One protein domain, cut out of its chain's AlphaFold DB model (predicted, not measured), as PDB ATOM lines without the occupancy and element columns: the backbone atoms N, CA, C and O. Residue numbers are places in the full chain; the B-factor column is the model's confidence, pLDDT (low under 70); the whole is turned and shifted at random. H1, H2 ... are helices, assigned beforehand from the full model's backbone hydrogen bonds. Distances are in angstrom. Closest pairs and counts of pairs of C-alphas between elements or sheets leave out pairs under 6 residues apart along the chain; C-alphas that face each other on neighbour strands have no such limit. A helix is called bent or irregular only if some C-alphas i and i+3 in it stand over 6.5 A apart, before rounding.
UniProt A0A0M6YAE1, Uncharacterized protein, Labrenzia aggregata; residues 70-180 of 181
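This is residues 70 to 180 of the 181 residues of an uncharacterized protein of Labrenzia aggregata (UniProt A0A0M6YAE1). A long helix, H6, is the spine of this domain: H5 folds back along its first part and H7 along its later part, while H4 crosses it between them. H3 packs on H4, and the short helices H1 and H2 lie out at one end, touching no helix. The printed part has 111 residues with seven named helices, H1 to H7 in order, and no named strand; the class is all helix. It is compact, with a radius of gyration of the C-alphas of 15.2 A, and spans 47 by 32 by 18 A, only just flat.

After residues 70 to 80, H1 is residues 81 to 84, with C-alpha 81 at (106.812, 83.749, 87.089). H2 is residues 88 to 91 and H3 residues 93 to 101. H4, residues 106 to 118, is 17.8 A long, and H5 is residues 120 to 128. H6, residues 132 to 155, is 36.9 A long and only just irregular: C-alphas 133 and 136 are 6.7 A apart. H7, residues 160 to 178, is 27.2 A long and ends at C-alpha 178 (112.520, 56.903, 113.730).

H6 is the hub. It touches H4 with residues 139 to 147 alone, at a steep tilt of 44 degrees; the closest C-alphas, Ala 115 and Gly 143, are 4.5 A apart. H6 and H7 form a helical hairpin at 24 degrees, closest at C-alphas Ala 149 and Ser 163, 4.7 A. H5 and H6 form another, at 28 degrees, closest at C-alphas Phe 126 and Pro 132, 4.6 A. H3 touches H4 at 66 degrees, closest at C-alphas Ile 98 and Ala 109, 5.8 A. H4 and H7 are apart. Every O i to N i+4 pair is within hydrogen-bond range in H3, H5 and H7; H4 has 8 of 9 and H6 14 of 20, and H1 and H2 are too short for such a pair.

The C-alphas of Glu 82 and Gly 130, the two farthest apart, are 47.8 A apart. The printed part has no cut, and the six links between helices are tight. Residues 70 to 71 have pLDDT under 70.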
ATOM      1  N   GLY A  70     112.448  81.095 104.509       64.81
ATOM      2  CA  GLY A  70     111.427  81.601 103.602       64.81
ATOM      3  C   GLY A  70     111.027  80.495 102.620       64.81
ATOM      4  O   GLY A  70     111.871  79.722 102.177       64.81
ATOM      5  N   TRP A  71     109.753  80.452 102.235       65.62
ATOM      6  CA  TRP A  71     109.274  79.594 101.141       65.62
ATOM      7  C   TRP A  71     109.875  79.951  99.771       65.62
ATOM      8  O   TRP A  71     109.688  79.209  98.815       65.62
ATOM      9  N   GLY A  72     110.587  81.080  99.683       72.88
ATOM     10  CA  GLY A  72     111.083  81.632  98.433       72.88
ATOM     11  C   GLY A  72     109.932  81.992  97.505       72.88
ATOM     12  O   GLY A  72     108.907  82.515  97.957       72.88
ATOM     13  N   LEU A  73     110.135  81.712  96.223       80.44
ATOM     14  CA  LEU A  73     109.168  81.921  95.145       80.44
ATOM     15  C   LEU A  73     108.769  80.594  94.475       80.44
ATOM     16  O   LEU A  73     107.630  80.442  94.078       80.44
ATOM     17  N   TRP A  74     109.647  79.590  94.553       88.06
ATOM     18  CA  TRP A  74     109.621  78.244  93.952       88.06
ATOM     19  C   TRP A  74     108.425  77.327  94.249       88.06
ATOM     20  O   TRP A  74     108.477  76.134  93.960       88.06
ATOM     21  N   PHE A  75     107.394  77.816  94.933       84.12
ATOM     22  CA  PHE A  75     106.238  77.008  95.312       84.12
ATOM     23  C   PHE A  75     105.298  76.795  94.114       84.12
ATOM     24  O   PHE A  75     104.577  75.799  94.095       84.12
ATOM     25  N   ASP A  76     105.278  77.691  93.125       83.88
ATOM     26  CA  ASP A  76     104.452  77.588  91.915       83.88
ATOM     27  C   ASP A  76     105.048  76.708  90.809       83.88
ATOM     28  O   ASP A  76     104.281  76.047  90.100       83.88
ATOM     29  N   LEU A  77     106.380  76.613  90.741       87.19
ATOM     30  CA  LEU A  77     107.123  75.797  89.778       87.19
ATOM     31  C   LEU A  77     107.043  76.352  88.337       87.19
ATOM     32  O   LEU A  77     106.622  75.636  87.419       87.19
ATOM     33  N   HIS A  78     107.457  77.612  88.153       87.38
ATOM     34  CA  HIS A  78     107.429  78.386  86.894       87.38
ATOM     35  C   HIS A  78     106.047  78.542  86.240       87.38
ATOM     36  O   HIS A  78     105.911  78.500  85.013       87.38
ATOM     37  N   ARG A  79     104.997  78.692  87.046       84.25
ATOM     38  CA  ARG A  79     103.620  78.892  86.552       84.25
ATOM     39  C   ARG A  79     103.147  80.332  86.713       84.25
ATOM     40  O   ARG A  79     102.402  80.813  85.863       84.25
ATOM     41  N   ASP A  80     103.664  81.020  87.727       83.12
ATOM     42  CA  ASP A  80     103.280  82.372  88.126       83.12
ATOM     43  C   ASP A  80     104.461  83.372  87.957       83.12
ATOM     44  O   ASP A  80     104.402  84.496  88.458       83.12
ATOM     45  N   ASP A  81     105.545  82.989  87.254       83.19
ATOM     46  CA  ASP A  81     106.812  83.749  87.089       83.19
ATOM     47  C   ASP A  81     106.615  85.247  86.755       83.19
ATOM     48  O   ASP A  81     107.249  86.118  87.353       83.19
ATOM     49  N   GLU A  82     105.728  85.574  85.807       80.44
ATOM     50  CA  GLU A  82     105.464  86.967  85.395       80.44
ATOM     51  C   GLU A  82     104.704  87.778  86.463       80.44
ATOM     52  O   GLU A  82     104.901  88.991  86.555       80.44
ATOM     53  N   GLU A  83     103.895  87.134  87.316       79.94
ATOM     54  CA  GLU A  83     103.287  87.792  88.484       79.94
ATOM     55  C   GLU A  83     104.320  87.999  89.605       79.94
ATOM     56  O   GLU A  83     104.330  89.034  90.279       79.94
ATOM     57  N   GLN A  84     105.233  87.036  89.779       81.06
ATOM     58  CA  GLN A  84     106.250  87.044  90.836       81.06
ATOM     59  C   GLN A  84     107.460  87.946  90.543       81.06
ATOM     60  O   GLN A  84     108.143  88.361  91.477       81.06
ATOM     61  N   LYS A  85     107.670  88.341  89.285       81.50
ATOM     62  CA  LYS A  85     108.772  89.170  88.748       81.50
ATOM     63  C   LYS A  85     109.166  90.427  89.541       81.50
ATOM     64  O   LYS A  85     110.300  90.888  89.430       81.50
ATOM     65  N   ASN A  86     108.241  91.007  90.311       82.12
ATOM     66  CA  ASN A  86     108.459  92.200  91.148       82.12
ATOM     67  C   ASN A  86     108.358  91.913  92.665       82.12
ATOM     68  O   ASN A  86     108.285  92.842  93.476       82.12
ATOM     69  N   ASP A  87     108.311  90.645  93.074       81.19
ATOM     70  CA  ASP A  87     108.182  90.250  94.472       81.19
ATOM     71  C   ASP A  87     109.494  90.467  95.241       81.19
ATOM     72  O   ASP A  87     110.572  90.007  94.862       81.19
ATOM     73  N   LYS A  88     109.387  91.134  96.393       81.81
ATOM     74  CA  LYS A  88     110.513  91.488  97.270       81.81
ATOM     75  C   LYS A  88     111.278  90.270  97.807       81.81
ATOM     76  O   LYS A  88     112.400  90.426  98.282       81.81
ATOM     77  N   ARG A  89     110.713  89.060  97.729       80.88
ATOM     78  CA  ARG A  89     111.398  87.796  98.042       80.88
ATOM     79  C   ARG A  89     112.532  87.481  97.061       80.88
ATOM     80  O   ARG A  89     113.462  86.797  97.472       80.88
ATOM     81  N   HIS A  90     112.528  88.017  95.833       80.62
ATOM     82  CA  HIS A  90     113.689  87.925  94.932       80.62
ATOM     83  C   HIS A  90     114.950  88.564  95.536       80.62
ATOM     84  O   HIS A  90     116.060  88.159  95.192       80.62
ATOM     85  N   ASP A  91     114.801  89.551  96.428       82.81
ATOM     86  CA  ASP A  91     115.936  90.262  97.012       82.81
ATOM     87  C   ASP A  91     116.600  89.544  98.200       82.81
ATOM     88  O   ASP A  91     117.725  89.893  98.574       82.81
ATOM     89  N   ASP A  92     115.943  88.526  98.756       84.62
ATOM     90  CA  ASP A  92     116.406  87.763  99.913       84.62
ATOM     91  C   ASP A  92     117.690  86.960  99.614       84.62
ATOM     92  O   ASP A  92     117.843  86.339  98.559       84.62
ATOM     93  N   LEU A  93     118.640  86.966 100.557       85.94
ATOM     94  CA  LEU A  93     119.951  86.328 100.387       85.94
ATOM     95  C   LEU A  93     119.860  84.799 100.264       85.94
ATOM     96  O   LEU A  93     120.609  84.206  99.487       85.94
ATOM     97  N   PHE A  94     118.953  84.160 101.006       85.19
ATOM     98  CA  PHE A  94     118.723  82.720 100.911       85.19
ATOM     99  C   PHE A  94     118.054  82.372  99.577       85.19
ATOM    100  O   PHE A  94     118.474  81.415  98.926       85.19
ATOM    101  N   VAL A  95     117.104  83.189  99.108       86.88
ATOM    102  CA  VAL A  95     116.493  83.007  97.780       86.88
ATOM    103  C   VAL A  95     117.535  83.136  96.664       86.88
ATOM    104  O   VAL A  95     117.632  82.253  95.810       86.88
ATOM    105  N   LYS A  96     118.384  84.169  96.710       88.50
ATOM    106  CA  LYS A  96     119.498  84.362  95.763       88.50
ATOM    107  C   LYS A  96     120.494  83.194  95.780       88.50
ATOM    108  O   LYS A  96     120.894  82.726  94.715       88.50
ATOM    109  N   ALA A  97     120.862  82.692  96.962       89.88
ATOM    110  CA  ALA A  97     121.788  81.567  97.102       89.88
ATOM    111  C   ALA A  97     121.214  80.252  96.545       89.88
ATOM    112  O   ALA A  97     121.905  79.546  95.809       89.88
ATOM    113  N   ILE A  98     119.947  79.942  96.843       90.88
ATOM    114  CA  ILE A  98     119.274  78.753  96.306       90.88
ATOM    115  C   ILE A  98     119.093  78.868  94.784       90.88
ATOM    116  O   ILE A  98     119.400  77.909  94.076       90.88
ATOM    117  N   ASN A  99     118.695  80.029  94.252       90.50
ATOM    118  CA  ASN A  99     118.569  80.241  92.803       90.50
ATOM    119  C   ASN A  99     119.884  79.977  92.054       90.50
ATOM    120  O   ASN A  99     119.863  79.359  90.988       90.50
ATOM    121  N   ALA A 100     121.021  80.389  92.627       91.69
ATOM    122  CA  ALA A 100     122.340  80.177  92.035       91.69
ATOM    123  C   ALA A 100     122.712  78.685  91.924       91.69
ATOM    124  O   ALA A 100     123.146  78.251  90.860       91.69
ATOM    125  N   ILE A 101     122.493  77.881  92.977       93.81
ATOM    126  CA  ILE A 101     122.769  76.425  92.940       93.81
ATOM    127  C   ILE A 101     121.705  75.615  92.180       93.81
ATOM    128  O   ILE A 101     121.914  74.440  91.884       93.81
ATOM    129  N   SER A 102     120.564  76.237  91.881       93.50
ATOM    130  CA  SER A 102     119.437  75.624  91.164       93.50
ATOM    131  C   SER A 102     119.397  76.003  89.685       93.50
ATOM    132  O   SER A 102     118.482  75.589  88.979       93.50
ATOM    133  N   PHE A 103     120.361  76.808  89.218       91.62
ATOM    134  CA  PHE A 103     120.440  77.332  87.850       91.62
ATOM    135  C   PHE A 103     119.148  78.036  87.392       91.62
ATOM    136  O   PHE A 103     118.780  77.982  86.222       91.62
ATOM    137  N   GLY A 104     118.452  78.683  88.334       85.94
ATOM    138  CA  GLY A 104     117.160  79.330  88.099       85.94
ATOM    139  C   GLY A 104     115.950  78.392  88.001       85.94
ATOM    140  O   GLY A 104     114.872  78.889  87.711       85.94
ATOM    141  N   SER A 105     116.089  77.081  88.242       92.75
ATOM    142  CA  SER A 105     114.962  76.139  88.210       92.75
ATOM    143  C   SER A 105     114.262  75.999  89.566       92.75
ATOM    144  O   SER A 105     114.863  75.535  90.537       92.75
ATOM    145  N   ASP A 106     112.964  76.296  89.604       92.56
ATOM    146  CA  ASP A 106     112.105  76.173  90.784       92.56
ATOM    147  C   ASP A 106     112.021  74.746  91.324       92.56
ATOM    148  O   ASP A 106     112.111  74.535  92.527       92.56
ATOM    149  N   TYR A 107     111.900  73.747  90.446       95.12
ATOM    150  CA  TYR A 107     111.851  72.335  90.842       95.12
ATOM    151  C   TYR A 107     113.119  71.939  91.618       95.12
ATOM    152  O   TYR A 107     113.048  71.236  92.627       95.12
ATOM    153  N   VAL A 108     114.282  72.435  91.181       96.25
ATOM    154  CA  VAL A 108     115.580  72.188  91.825       96.25
ATOM    155  C   VAL A 108     115.734  73.032  93.098       96.25
ATOM    156  O   VAL A 108     116.222  72.535  94.113       96.25
ATOM    157  N   ALA A 109     115.248  74.272  93.093       93.81
ATOM    158  CA  ALA A 109     115.272  75.167  94.245       93.81
ATOM    159  C   ALA A 109     114.375  74.685  95.393       93.81
ATOM    160  O   ALA A 109     114.800  74.631  96.551       93.81
ATOM    161  N   LEU A 110     113.155  74.257  95.071       92.38
ATOM    162  CA  LEU A 110     112.200  73.675  96.004       92.38
ATOM    163  C   LEU A 110     112.695  72.318  96.530       92.38
ATOM    164  O   LEU A 110     112.539  72.046  97.724       92.38
ATOM    165  N   PHE A 111     113.349  71.507  95.686       95.50
ATOM    166  CA  PHE A 111     114.070  70.305  96.117       95.50
ATOM    167  C   PHE A 111     115.145  70.649  97.156       95.50
ATOM    168  O   PHE A 111     115.107  70.106  98.262       95.50
ATOM    169  N   TRP A 112     116.061  71.581  96.856       93.81
ATOM    170  CA  TRP A 112     117.135  71.962  97.781       93.81
ATOM    171  C   TRP A 112     116.592  72.550  99.084       93.81
ATOM    172  O   TRP A 112     117.054  72.162 100.159       93.81
ATOM    173  N   ARG A 113     115.574  73.418  99.022       90.75
ATOM    174  CA  ARG A 113     114.917  73.988 100.209       90.75
ATOM    175  C   ARG A 113     114.363  72.904 101.132       90.75
ATOM    176  O   ARG A 113     114.474  73.040 102.349       90.75
ATOM    177  N   HIS A 114     113.767  71.843 100.591       91.75
ATOM    178  CA  HIS A 114     113.252  70.744 101.409       91.75
ATOM    179  C   HIS A 114     114.365  69.805 101.882       91.75
ATOM    180  O   HIS A 114     114.440  69.524 103.077       91.75
ATOM    181  N   ALA A 115     115.265  69.377 100.995       94.06
ATOM    182  CA  ALA A 115     116.347  68.455 101.329       94.06
ATOM    183  C   ALA A 115     117.299  69.031 102.394       94.06
ATOM    184  O   ALA A 115     117.537  68.384 103.413       94.06
ATOM    185  N   LEU A 116     117.800  70.260 102.208       92.56
ATOM    186  CA  LEU A 116     118.802  70.874 103.094       92.56
ATOM    187  C   LEU A 116     118.278  71.152 104.510       92.56
ATOM    188  O   LEU A 116     119.053  71.090 105.459       92.56
ATOM    189  N   PHE A 117     116.983  71.441 104.661       89.56
ATOM    190  CA  PHE A 117     116.382  71.787 105.957       89.56
ATOM    191  C   PHE A 117     115.661  70.622 106.634       89.56
ATOM    192  O   PHE A 117     115.418  70.673 107.838       89.56
ATOM    193  N   PHE A 118     115.387  69.547 105.895       92.19
ATOM    194  CA  PHE A 118     115.061  68.250 106.475       92.19
ATOM    195  C   PHE A 118     116.323  67.542 106.996       92.19
ATOM    196  O   PHE A 118     116.306  67.043 108.118       92.19
ATOM    197  N   LEU A 119     117.430  67.561 106.232       94.94
ATOM    198  CA  LEU A 119     118.689  66.836 106.492       94.94
ATOM    199  C   LEU A 119     119.221  66.862 107.945       94.94
ATOM    200  O   LEU A 119     119.690  65.809 108.380       94.94
ATOM    201  N   PRO A 120     119.164  67.963 108.724       94.25
ATOM    202  CA  PRO A 120     119.672  67.972 110.098       94.25
ATOM    203  C   PRO A 120     119.040  66.908 111.008       94.25
ATOM    204  O   PRO A 120     119.695  66.440 111.935       94.25
ATOM    205  N   VAL A 121     117.800  66.492 110.733       93.44
ATOM    206  CA  VAL A 121     117.045  65.535 111.560       93.44
ATOM    207  C   VAL A 121     117.494  64.081 111.348       93.44
ATOM    208  O   VAL A 121     117.928  63.472 112.329       93.44
ATOM    209  N   PRO A 122     117.486  63.504 110.121       94.62
ATOM    210  CA  PRO A 122     118.120  62.213 109.883       94.62
ATOM    211  C   PRO A 122     119.617  62.257 110.186       94.62
ATOM    212  O   PRO A 122     120.137  61.271 110.696       94.62
ATOM    213  N   LEU A 123     120.319  63.370 109.937       96.31
ATOM    214  CA  LEU A 123     121.750  63.451 110.237       96.31
ATOM    215  C   LEU A 123     122.013  63.319 111.740       96.31
ATOM    216  O   LEU A 123     122.844  62.503 112.126       96.31
ATOM    217  N   ALA A 124     121.282  64.046 112.590       95.31
ATOM    218  CA  ALA A 124     121.413  63.919 114.040       95.31
ATOM    219  C   ALA A 124     121.014  62.518 114.539       95.31
ATOM    220  O   ALA A 124     121.742  61.929 115.338       95.31
ATOM    221  N   TRP A 125     119.903  61.959 114.046       94.75
ATOM    222  CA  TRP A 125     119.440  60.630 114.460       94.75
ATOM    223  C   TRP A 125     120.413  59.517 114.053       94.75
ATOM    224  O   TRP A 125     120.889  58.761 114.898       94.75
ATOM    225  N   PHE A 126     120.778  59.447 112.772       94.94
ATOM    226  CA  PHE A 126     121.668  58.400 112.275       94.94
ATOM    227  C   PHE A 126     123.124  58.581 112.720       94.94
ATOM    228  O   PHE A 126     123.854  57.594 112.776       94.94
ATOM    229  N   PHE A 127     123.552  59.790 113.103       95.81
ATOM    230  CA  PHE A 127     124.828  59.986 113.798       95.81
ATOM    231  C   PHE A 127     124.815  59.342 115.193       95.81
ATOM    232  O   PHE A 127     125.752  58.618 115.528       95.81
ATOM    233  N   LEU A 128     123.741  59.518 115.976       93.75
ATOM    234  CA  LEU A 128     123.577  58.833 117.269       93.75
ATOM    235  C   LEU A 128     123.459  57.307 117.115       93.75
ATOM    236  O   LEU A 128     123.980  56.573 117.950       93.75
ATOM    237  N   ALA A 129     122.846  56.829 116.028       91.44
ATOM    238  CA  ALA A 129     122.788  55.407 115.673       91.44
ATOM    239  C   ALA A 129     124.082  54.861 115.016       91.44
ATOM    240  O   ALA A 129     124.119  53.707 114.592       91.44
ATOM    241  N   GLY A 130     125.145  55.670 114.899       95.12
ATOM    242  CA  GLY A 130     126.451  55.244 114.377       95.12
ATOM    243  C   GLY A 130     126.541  55.031 112.858       95.12
ATOM    244  O   GLY A 130     127.550  54.513 112.385       95.12
ATOM    245  N   ASN A 131     125.535  55.436 112.075       93.94
ATOM    246  CA  ASN A 131     125.502  55.278 110.615       93.94
ATOM    247  C   ASN A 131     125.020  56.554 109.874       93.94
ATOM    248  O   ASN A 131     124.034  56.515 109.132       93.94
ATOM    249  N   PRO A 132     125.700  57.709 110.031       95.00
ATOM    250  CA  PRO A 132     125.249  58.992 109.477       95.00
ATOM    251  C   PRO A 132     125.162  59.022 107.940       95.00
ATOM    252  O   PRO A 132     124.465  59.867 107.382       95.00
ATOM    253  N   PHE A 133     125.830  58.097 107.242       95.31
ATOM    254  CA  PHE A 133     125.888  58.043 105.776       95.31
ATOM    255  C   PHE A 133     124.542  57.746 105.097       95.31
ATOM    256  O   PHE A 133     124.398  58.017 103.907       95.31
ATOM    257  N   VAL A 134     123.542  57.243 105.831       95.06
ATOM    258  CA  VAL A 134     122.186  57.030 105.292       95.06
ATOM    259  C   VAL A 134     121.371  58.333 105.268       95.06
ATOM    260  O   VAL A 134     120.454  58.473 104.458       95.06
ATOM    261  N   ALA A 135     121.708  59.326 106.100       95.44
ATOM    262  CA  ALA A 135     120.919  60.552 106.249       95.44
ATOM    263  C   ALA A 135     120.700  61.363 104.949       95.44
ATOM    264  O   ALA A 135     119.572  61.823 104.737       95.44
ATOM    265  N   PRO A 136     121.690  61.504 104.040       96.94
ATOM    266  CA  PRO A 136     121.477  62.148 102.744       96.94
ATOM    267  C   PRO A 136     120.422  61.451 101.878       96.94
ATOM    268  O   PRO A 136     119.697  62.133 101.161       96.94
ATOM    269  N   LEU A 137     120.275  60.122 101.965       96.62
ATOM    270  CA  LEU A 137     119.278  59.381 101.179       96.62
ATOM    271  C   LEU A 137     117.851  59.762 101.593       96.62
ATOM    272  O   LEU A 137     117.007  60.013 100.733       96.62
ATOM    273  N   TYR A 138     117.600  59.892 102.900       95.25
ATOM    274  CA  TYR A 138     116.318  60.379 103.419       95.25
ATOM    275  C   TYR A 138     116.058  61.840 103.029       95.25
ATOM    276  O   TYR A 138     114.933  62.174 102.669       95.25
ATOM    277  N   ALA A 139     117.081  62.701 103.041       96.00
ATOM    278  CA  ALA A 139     116.947  64.095 102.614       96.00
ATOM    279  C   ALA A 139     116.636  64.239 101.113       96.00
ATOM    280  O   ALA A 139     115.766  65.028 100.745       96.00
ATOM    281  N   VAL A 140     117.287  63.446 100.253       97.38
ATOM    282  CA  VAL A 140     116.992  63.394  98.810       97.38
ATOM    283  C   VAL A 140     115.576  62.865  98.569       97.38
ATOM    284  O   VAL A 140     114.810  63.496  97.842       97.38
ATOM    285  N   ALA A 141     115.191  61.755  99.209       97.25
ATOM    286  CA  ALA A 141     113.848  61.189  99.076       97.25
ATOM    287  C   ALA A 141     112.760  62.177  99.532       97.25
ATOM    288  O   ALA A 141     111.779  62.385  98.818       97.25
ATOM    289  N   PHE A 142     112.956  62.838 100.677       95.12
ATOM    290  CA  PHE A 142     112.047  63.871 101.177       95.12
ATOM    291  C   PHE A 142     111.957  65.068 100.220       95.12
ATOM    292  O   PHE A 142     110.854  65.523  99.925       95.12
ATOM    293  N   GLY A 143     113.086  65.542  99.681       95.50
ATOM    294  CA  GLY A 143     113.119  66.631  98.701       95.50
ATOM    295  C   GLY A 143     112.332  66.315  97.425       95.50
ATOM    296  O   GLY A 143     111.511  67.125  96.998       95.50
ATOM    297  N   VAL A 144     112.523  65.124  96.845       97.62
ATOM    298  CA  VAL A 144     111.793  64.683  95.638       97.62
ATOM    299  C   VAL A 144     110.292  64.558  95.912       97.62
ATOM    300  O   VAL A 144     109.475  65.057  95.137       97.62
ATOM    301  N   LEU A 145     109.912  63.935  97.032       96.56
ATOM    302  CA  LEU A 145     108.505  63.765  97.404       96.56
ATOM    303  C   LEU A 145     107.826  65.105  97.740       96.56
ATOM    304  O   LEU A 145     106.644  65.273  97.446       96.56
ATOM    305  N   ALA A 146     108.561  66.079  98.287       92.75
ATOM    306  CA  ALA A 146     108.057  67.431  98.518       92.75
ATOM    307  C   ALA A 146     107.822  68.207  97.210       92.75
ATOM    308  O   ALA A 146     106.795  68.871  97.084       92.75
ATOM    309  N   VAL A 147     108.702  68.081  96.207       95.38
ATOM    310  CA  VAL A 147     108.452  68.651  94.866       95.38
ATOM    311  C   VAL A 147     107.221  68.002  94.224       95.38
ATOM    312  O   VAL A 147     106.349  68.713  93.732       95.38
ATOM    313  N   GLY A 148     107.076  66.675  94.315       95.31
ATOM    314  CA  GLY A 148     105.871  65.975  93.847       95.31
ATOM    315  C   GLY A 148     104.584  66.433  94.553       95.31
ATOM    316  O   GLY A 148     103.553  66.609  93.909       95.31
ATOM    317  N   ALA A 149     104.643  66.698  95.860       91.81
ATOM    318  CA  ALA A 149     103.529  67.262  96.627       91.81
ATOM    319  C   ALA A 149     103.150  68.694  96.198       91.81
ATOM    320  O   ALA A 149     101.982  69.082  96.307       91.81
ATOM    321  N   TYR A 150     104.112  69.476  95.709       90.81
ATOM    322  CA  TYR A 150     103.877  70.806  95.147       90.81
ATOM    323  C   TYR A 150     103.359  70.772  93.706       90.81
ATOM    324  O   TYR A 150     102.473  71.552  93.369       90.81
ATOM    325  N   GLU A 151     103.792  69.806  92.899       93.94
ATOM    326  CA  GLU A 151     103.237  69.580  91.560       93.94
ATOM    327  C   GLU A 151     101.766  69.126  91.625       93.94
ATOM    328  O   GLU A 151     100.895  69.699  90.968       93.94
ATOM    329  N   LEU A 152     101.444  68.173  92.513       90.50
ATOM    330  CA  LEU A 152     100.077  67.672  92.725       90.50
ATOM    331  C   LEU A 152      99.064  68.761  93.121       90.50
ATOM    332  O   LEU A 152      97.862  68.583  92.899       90.50
ATOM    333  N   ARG A 153      99.523  69.894  93.671       87.44
ATOM    334  CA  ARG A 153      98.673  71.035  94.050       87.44
ATOM    335  C   ARG A 153      97.829  71.516  92.871       87.44
ATOM    336  O   ARG A 153      96.635  71.758  93.032       87.44
ATOM    337  N   TRP A 154      98.437  71.580  91.686       86.56
ATOM    338  CA  TRP A 154      97.862  72.139  90.461       86.56
ATOM    339  C   TRP A 154      96.795  71.251  89.820       86.56
ATOM    340  O   TRP A 154      96.041  71.701  88.959       86.56
ATOM    341  N   HIS A 155      96.690  70.005  90.276       88.88
ATOM    342  CA  HIS A 155      95.699  69.039  89.817       88.88
ATOM    343  C   HIS A 155      94.485  68.934  90.758       88.88
ATOM    344  O   HIS A 155      93.638  68.062  90.563       88.88
ATOM    345  N   THR A 156      94.371  69.799  91.778       84.56
ATOM    346  CA  THR A 156      93.272  69.756  92.759       84.56
ATOM    347  C   THR A 156      92.771  71.141  93.170       84.56
ATOM    348  O   THR A 156      93.527  72.104  93.240       84.56
ATOM    349  N   SER A 157      91.499  71.232  93.566       82.81
ATOM    350  CA  SER A 157      90.898  72.444  94.150       82.81
ATOM    351  C   SER A 157      91.405  72.792  95.560       82.81
ATOM    352  O   SER A 157      90.953  73.771  96.154       82.81
ATOM    353  N   LEU A 158      92.326  71.994  96.109       74.56
ATOM    354  CA  LEU A 158      92.965  72.229  97.401       74.56
ATOM    355  C   LEU A 158      94.177  73.170  97.290       74.56
ATOM    356  O   LEU A 158      94.519  73.809  98.288       74.56
ATOM    357  N   GLY A 159      94.821  73.274  96.119       82.25
ATOM    358  CA  GLY A 159      95.992  74.139  95.914       82.25
ATOM    359  C   GLY A 159      97.096  73.871  96.944       82.25
ATOM    360  O   GLY A 159      97.336  72.717  97.315       82.25
ATOM    361  N   ASN A 160      97.721  74.933  97.474       78.25
ATOM    362  CA  ASN A 160      98.785  74.835  98.492       78.25
ATOM    363  C   ASN A 160      98.410  73.986  99.727       78.25
ATOM    364  O   ASN A 160      99.288  73.447 100.399       78.25
ATOM    365  N   THR A 161      97.115  73.824 100.025       75.25
ATOM    366  CA  THR A 161      96.615  72.966 101.113       75.25
ATOM    367  C   THR A 161      97.062  71.518 100.966       75.25
ATOM    368  O   THR A 161      97.442  70.900 101.958       75.25
ATOM    369  N   LEU A 162      97.020  70.976  99.744       81.44
ATOM    370  CA  LEU A 162      97.403  69.589  99.490       81.44
ATOM    371  C   LEU A 162      98.908  69.401  99.691       81.44
ATOM    372  O   LEU A 162      99.317  68.436 100.333       81.44
ATOM    373  N   SER A 163      99.717  70.344  99.209       84.44
ATOM    374  CA  SER A 163     101.174  70.321  99.355       84.44
ATOM    375  C   SER A 163     101.594  70.363 100.821       84.44
ATOM    376  O   SER A 163     102.341  69.493 101.263       84.44
ATOM    377  N   GLU A 164     101.037  71.289 101.606       80.06
ATOM    378  CA  GLU A 164     101.318  71.394 103.043       80.06
ATOM    379  C   GLU A 164     100.870  70.155 103.828       80.06
ATOM    380  O   GLU A 164     101.567  69.704 104.740       80.06
ATOM    381  N   MET A 165      99.732  69.558 103.458       76.38
ATOM    382  CA  MET A 165      99.292  68.290 104.040       76.38
ATOM    383  C   MET A 165     100.252  67.149 103.685       76.38
ATOM    384  O   MET A 165     100.702  66.439 104.581       76.38
ATOM    385  N   LEU A 166     100.609  66.978 102.412       84.44
ATOM    386  CA  LEU A 166     101.511  65.911 101.976       84.44
ATOM    387  C   LEU A 166     102.908  66.059 102.599       84.44
ATOM    388  O   LEU A 166     103.411  65.091 103.163       84.44
ATOM    389  N   VAL A 167     103.505  67.255 102.595       86.12
ATOM    390  CA  VAL A 167     104.831  67.507 103.194       86.12
ATOM    391  C   VAL A 167     104.807  67.348 104.721       86.12
ATOM    392  O   VAL A 167     105.721  66.746 105.289       86.12
ATOM    393  N   GLY A 168     103.738  67.783 105.397       79.94
ATOM    394  CA  GLY A 168     103.521  67.477 106.816       79.94
ATOM    395  C   GLY A 168     103.356  65.973 107.087       79.94
ATOM    396  O   GLY A 168     103.848  65.462 108.092       79.94
ATOM    397  N   GLY A 169     102.722  65.243 106.166       80.00
ATOM    398  CA  GLY A 169     102.612  63.784 106.194       80.00
ATOM    399  C   GLY A 169     103.961  63.078 106.024       80.00
ATOM    400  O   GLY A 169     104.244  62.140 106.764       80.00
ATOM    401  N   LEU A 170     104.825  63.556 105.122       87.25
ATOM    402  CA  LEU A 170     106.188  63.038 104.938       87.25
ATOM    403  C   LEU A 170     107.036  63.198 106.209       87.25
ATOM    404  O   LEU A 170     107.715  62.252 106.613       87.25
ATOM    405  N   TRP A 171     106.950  64.356 106.878       84.75
ATOM    406  CA  TRP A 171     107.579  64.573 108.189       84.75
ATOM    407  C   TRP A 171     107.109  63.538 109.216       84.75
ATOM    408  O   TRP A 171     107.926  62.928 109.904       84.75
ATOM    409  N   TRP A 172     105.797  63.303 109.295       77.56
ATOM    410  CA  TRP A 172     105.228  62.327 110.221       77.56
ATOM    411  C   TRP A 172     105.606  60.881 109.909       77.56
ATOM    412  O   TRP A 172     105.914  60.137 110.838       77.56
ATOM    413  N   LEU A 173     105.620  60.482 108.635       83.75
ATOM    414  CA  LEU A 173     106.068  59.151 108.216       83.75
ATOM    415  C   LEU A 173     107.538  58.919 108.586       83.75
ATOM    416  O   LEU A 173     107.887  57.836 109.050       83.75
ATOM    417  N   PHE A 174     108.384  59.944 108.453       88.00
ATOM    418  CA  PHE A 174     109.775  59.865 108.883       88.00
ATOM    419  C   PHE A 174     109.916  59.756 110.409       88.00
ATOM    420  O   PHE A 174     110.638  58.885 110.885       88.00
ATOM    421  N   ILE A 175     109.186  60.559 111.191       83.44
ATOM    422  CA  ILE A 175     109.195  60.458 112.664       83.44
ATOM    423  C   ILE A 175     108.675  59.087 113.118       83.44
ATOM    424  O   ILE A 175     109.268  58.464 113.994       83.44
ATOM    425  N   ALA A 176     107.610  58.577 112.495       81.81
ATOM    426  CA  ALA A 176     107.082  57.243 112.768       81.81
ATOM    427  C   ALA A 176     108.074  56.123 112.406       81.81
ATOM    428  O   ALA A 176     108.074  55.092 113.074       81.81
ATOM    429  N   PHE A 177     108.934  56.333 111.403       86.31
ATOM    430  CA  PHE A 177     110.061  55.450 111.101       86.31
ATOM    431  C   PHE A 177     111.167  55.540 112.171       86.31
ATOM    432  O   PHE A 177     111.624  54.500 112.634       86.31
ATOM    433  N   LEU A 178     111.542  56.744 112.634       86.12
ATOM    434  CA  LEU A 178     112.520  56.903 113.730       86.12
ATOM    435  C   LEU A 178     112.066  56.214 115.029       86.12
ATOM    436  O   LEU A 178     112.883  55.722 115.797       86.12
ATOM    437  N   LEU A 179     110.754  56.155 115.270       80.75
ATOM    438  CA  LEU A 179     110.157  55.489 116.433       80.75
ATOM    439  C   LEU A 179     110.214  53.951 116.395       80.75
ATOM    440  O   LEU A 179     109.811  53.315 117.371       80.75
ATOM    441  N   ILE A 180     110.669  53.353 115.289       82.06
ATOM    442  CA  ILE A 180     110.789  51.896 115.106       82.06
ATOM    443  C   ILE A 180     112.178  51.460 114.598       82.06
ATOM    444  O   ILE A 180     112.333  50.298 114.219       82.06
TER     445      ILE A 180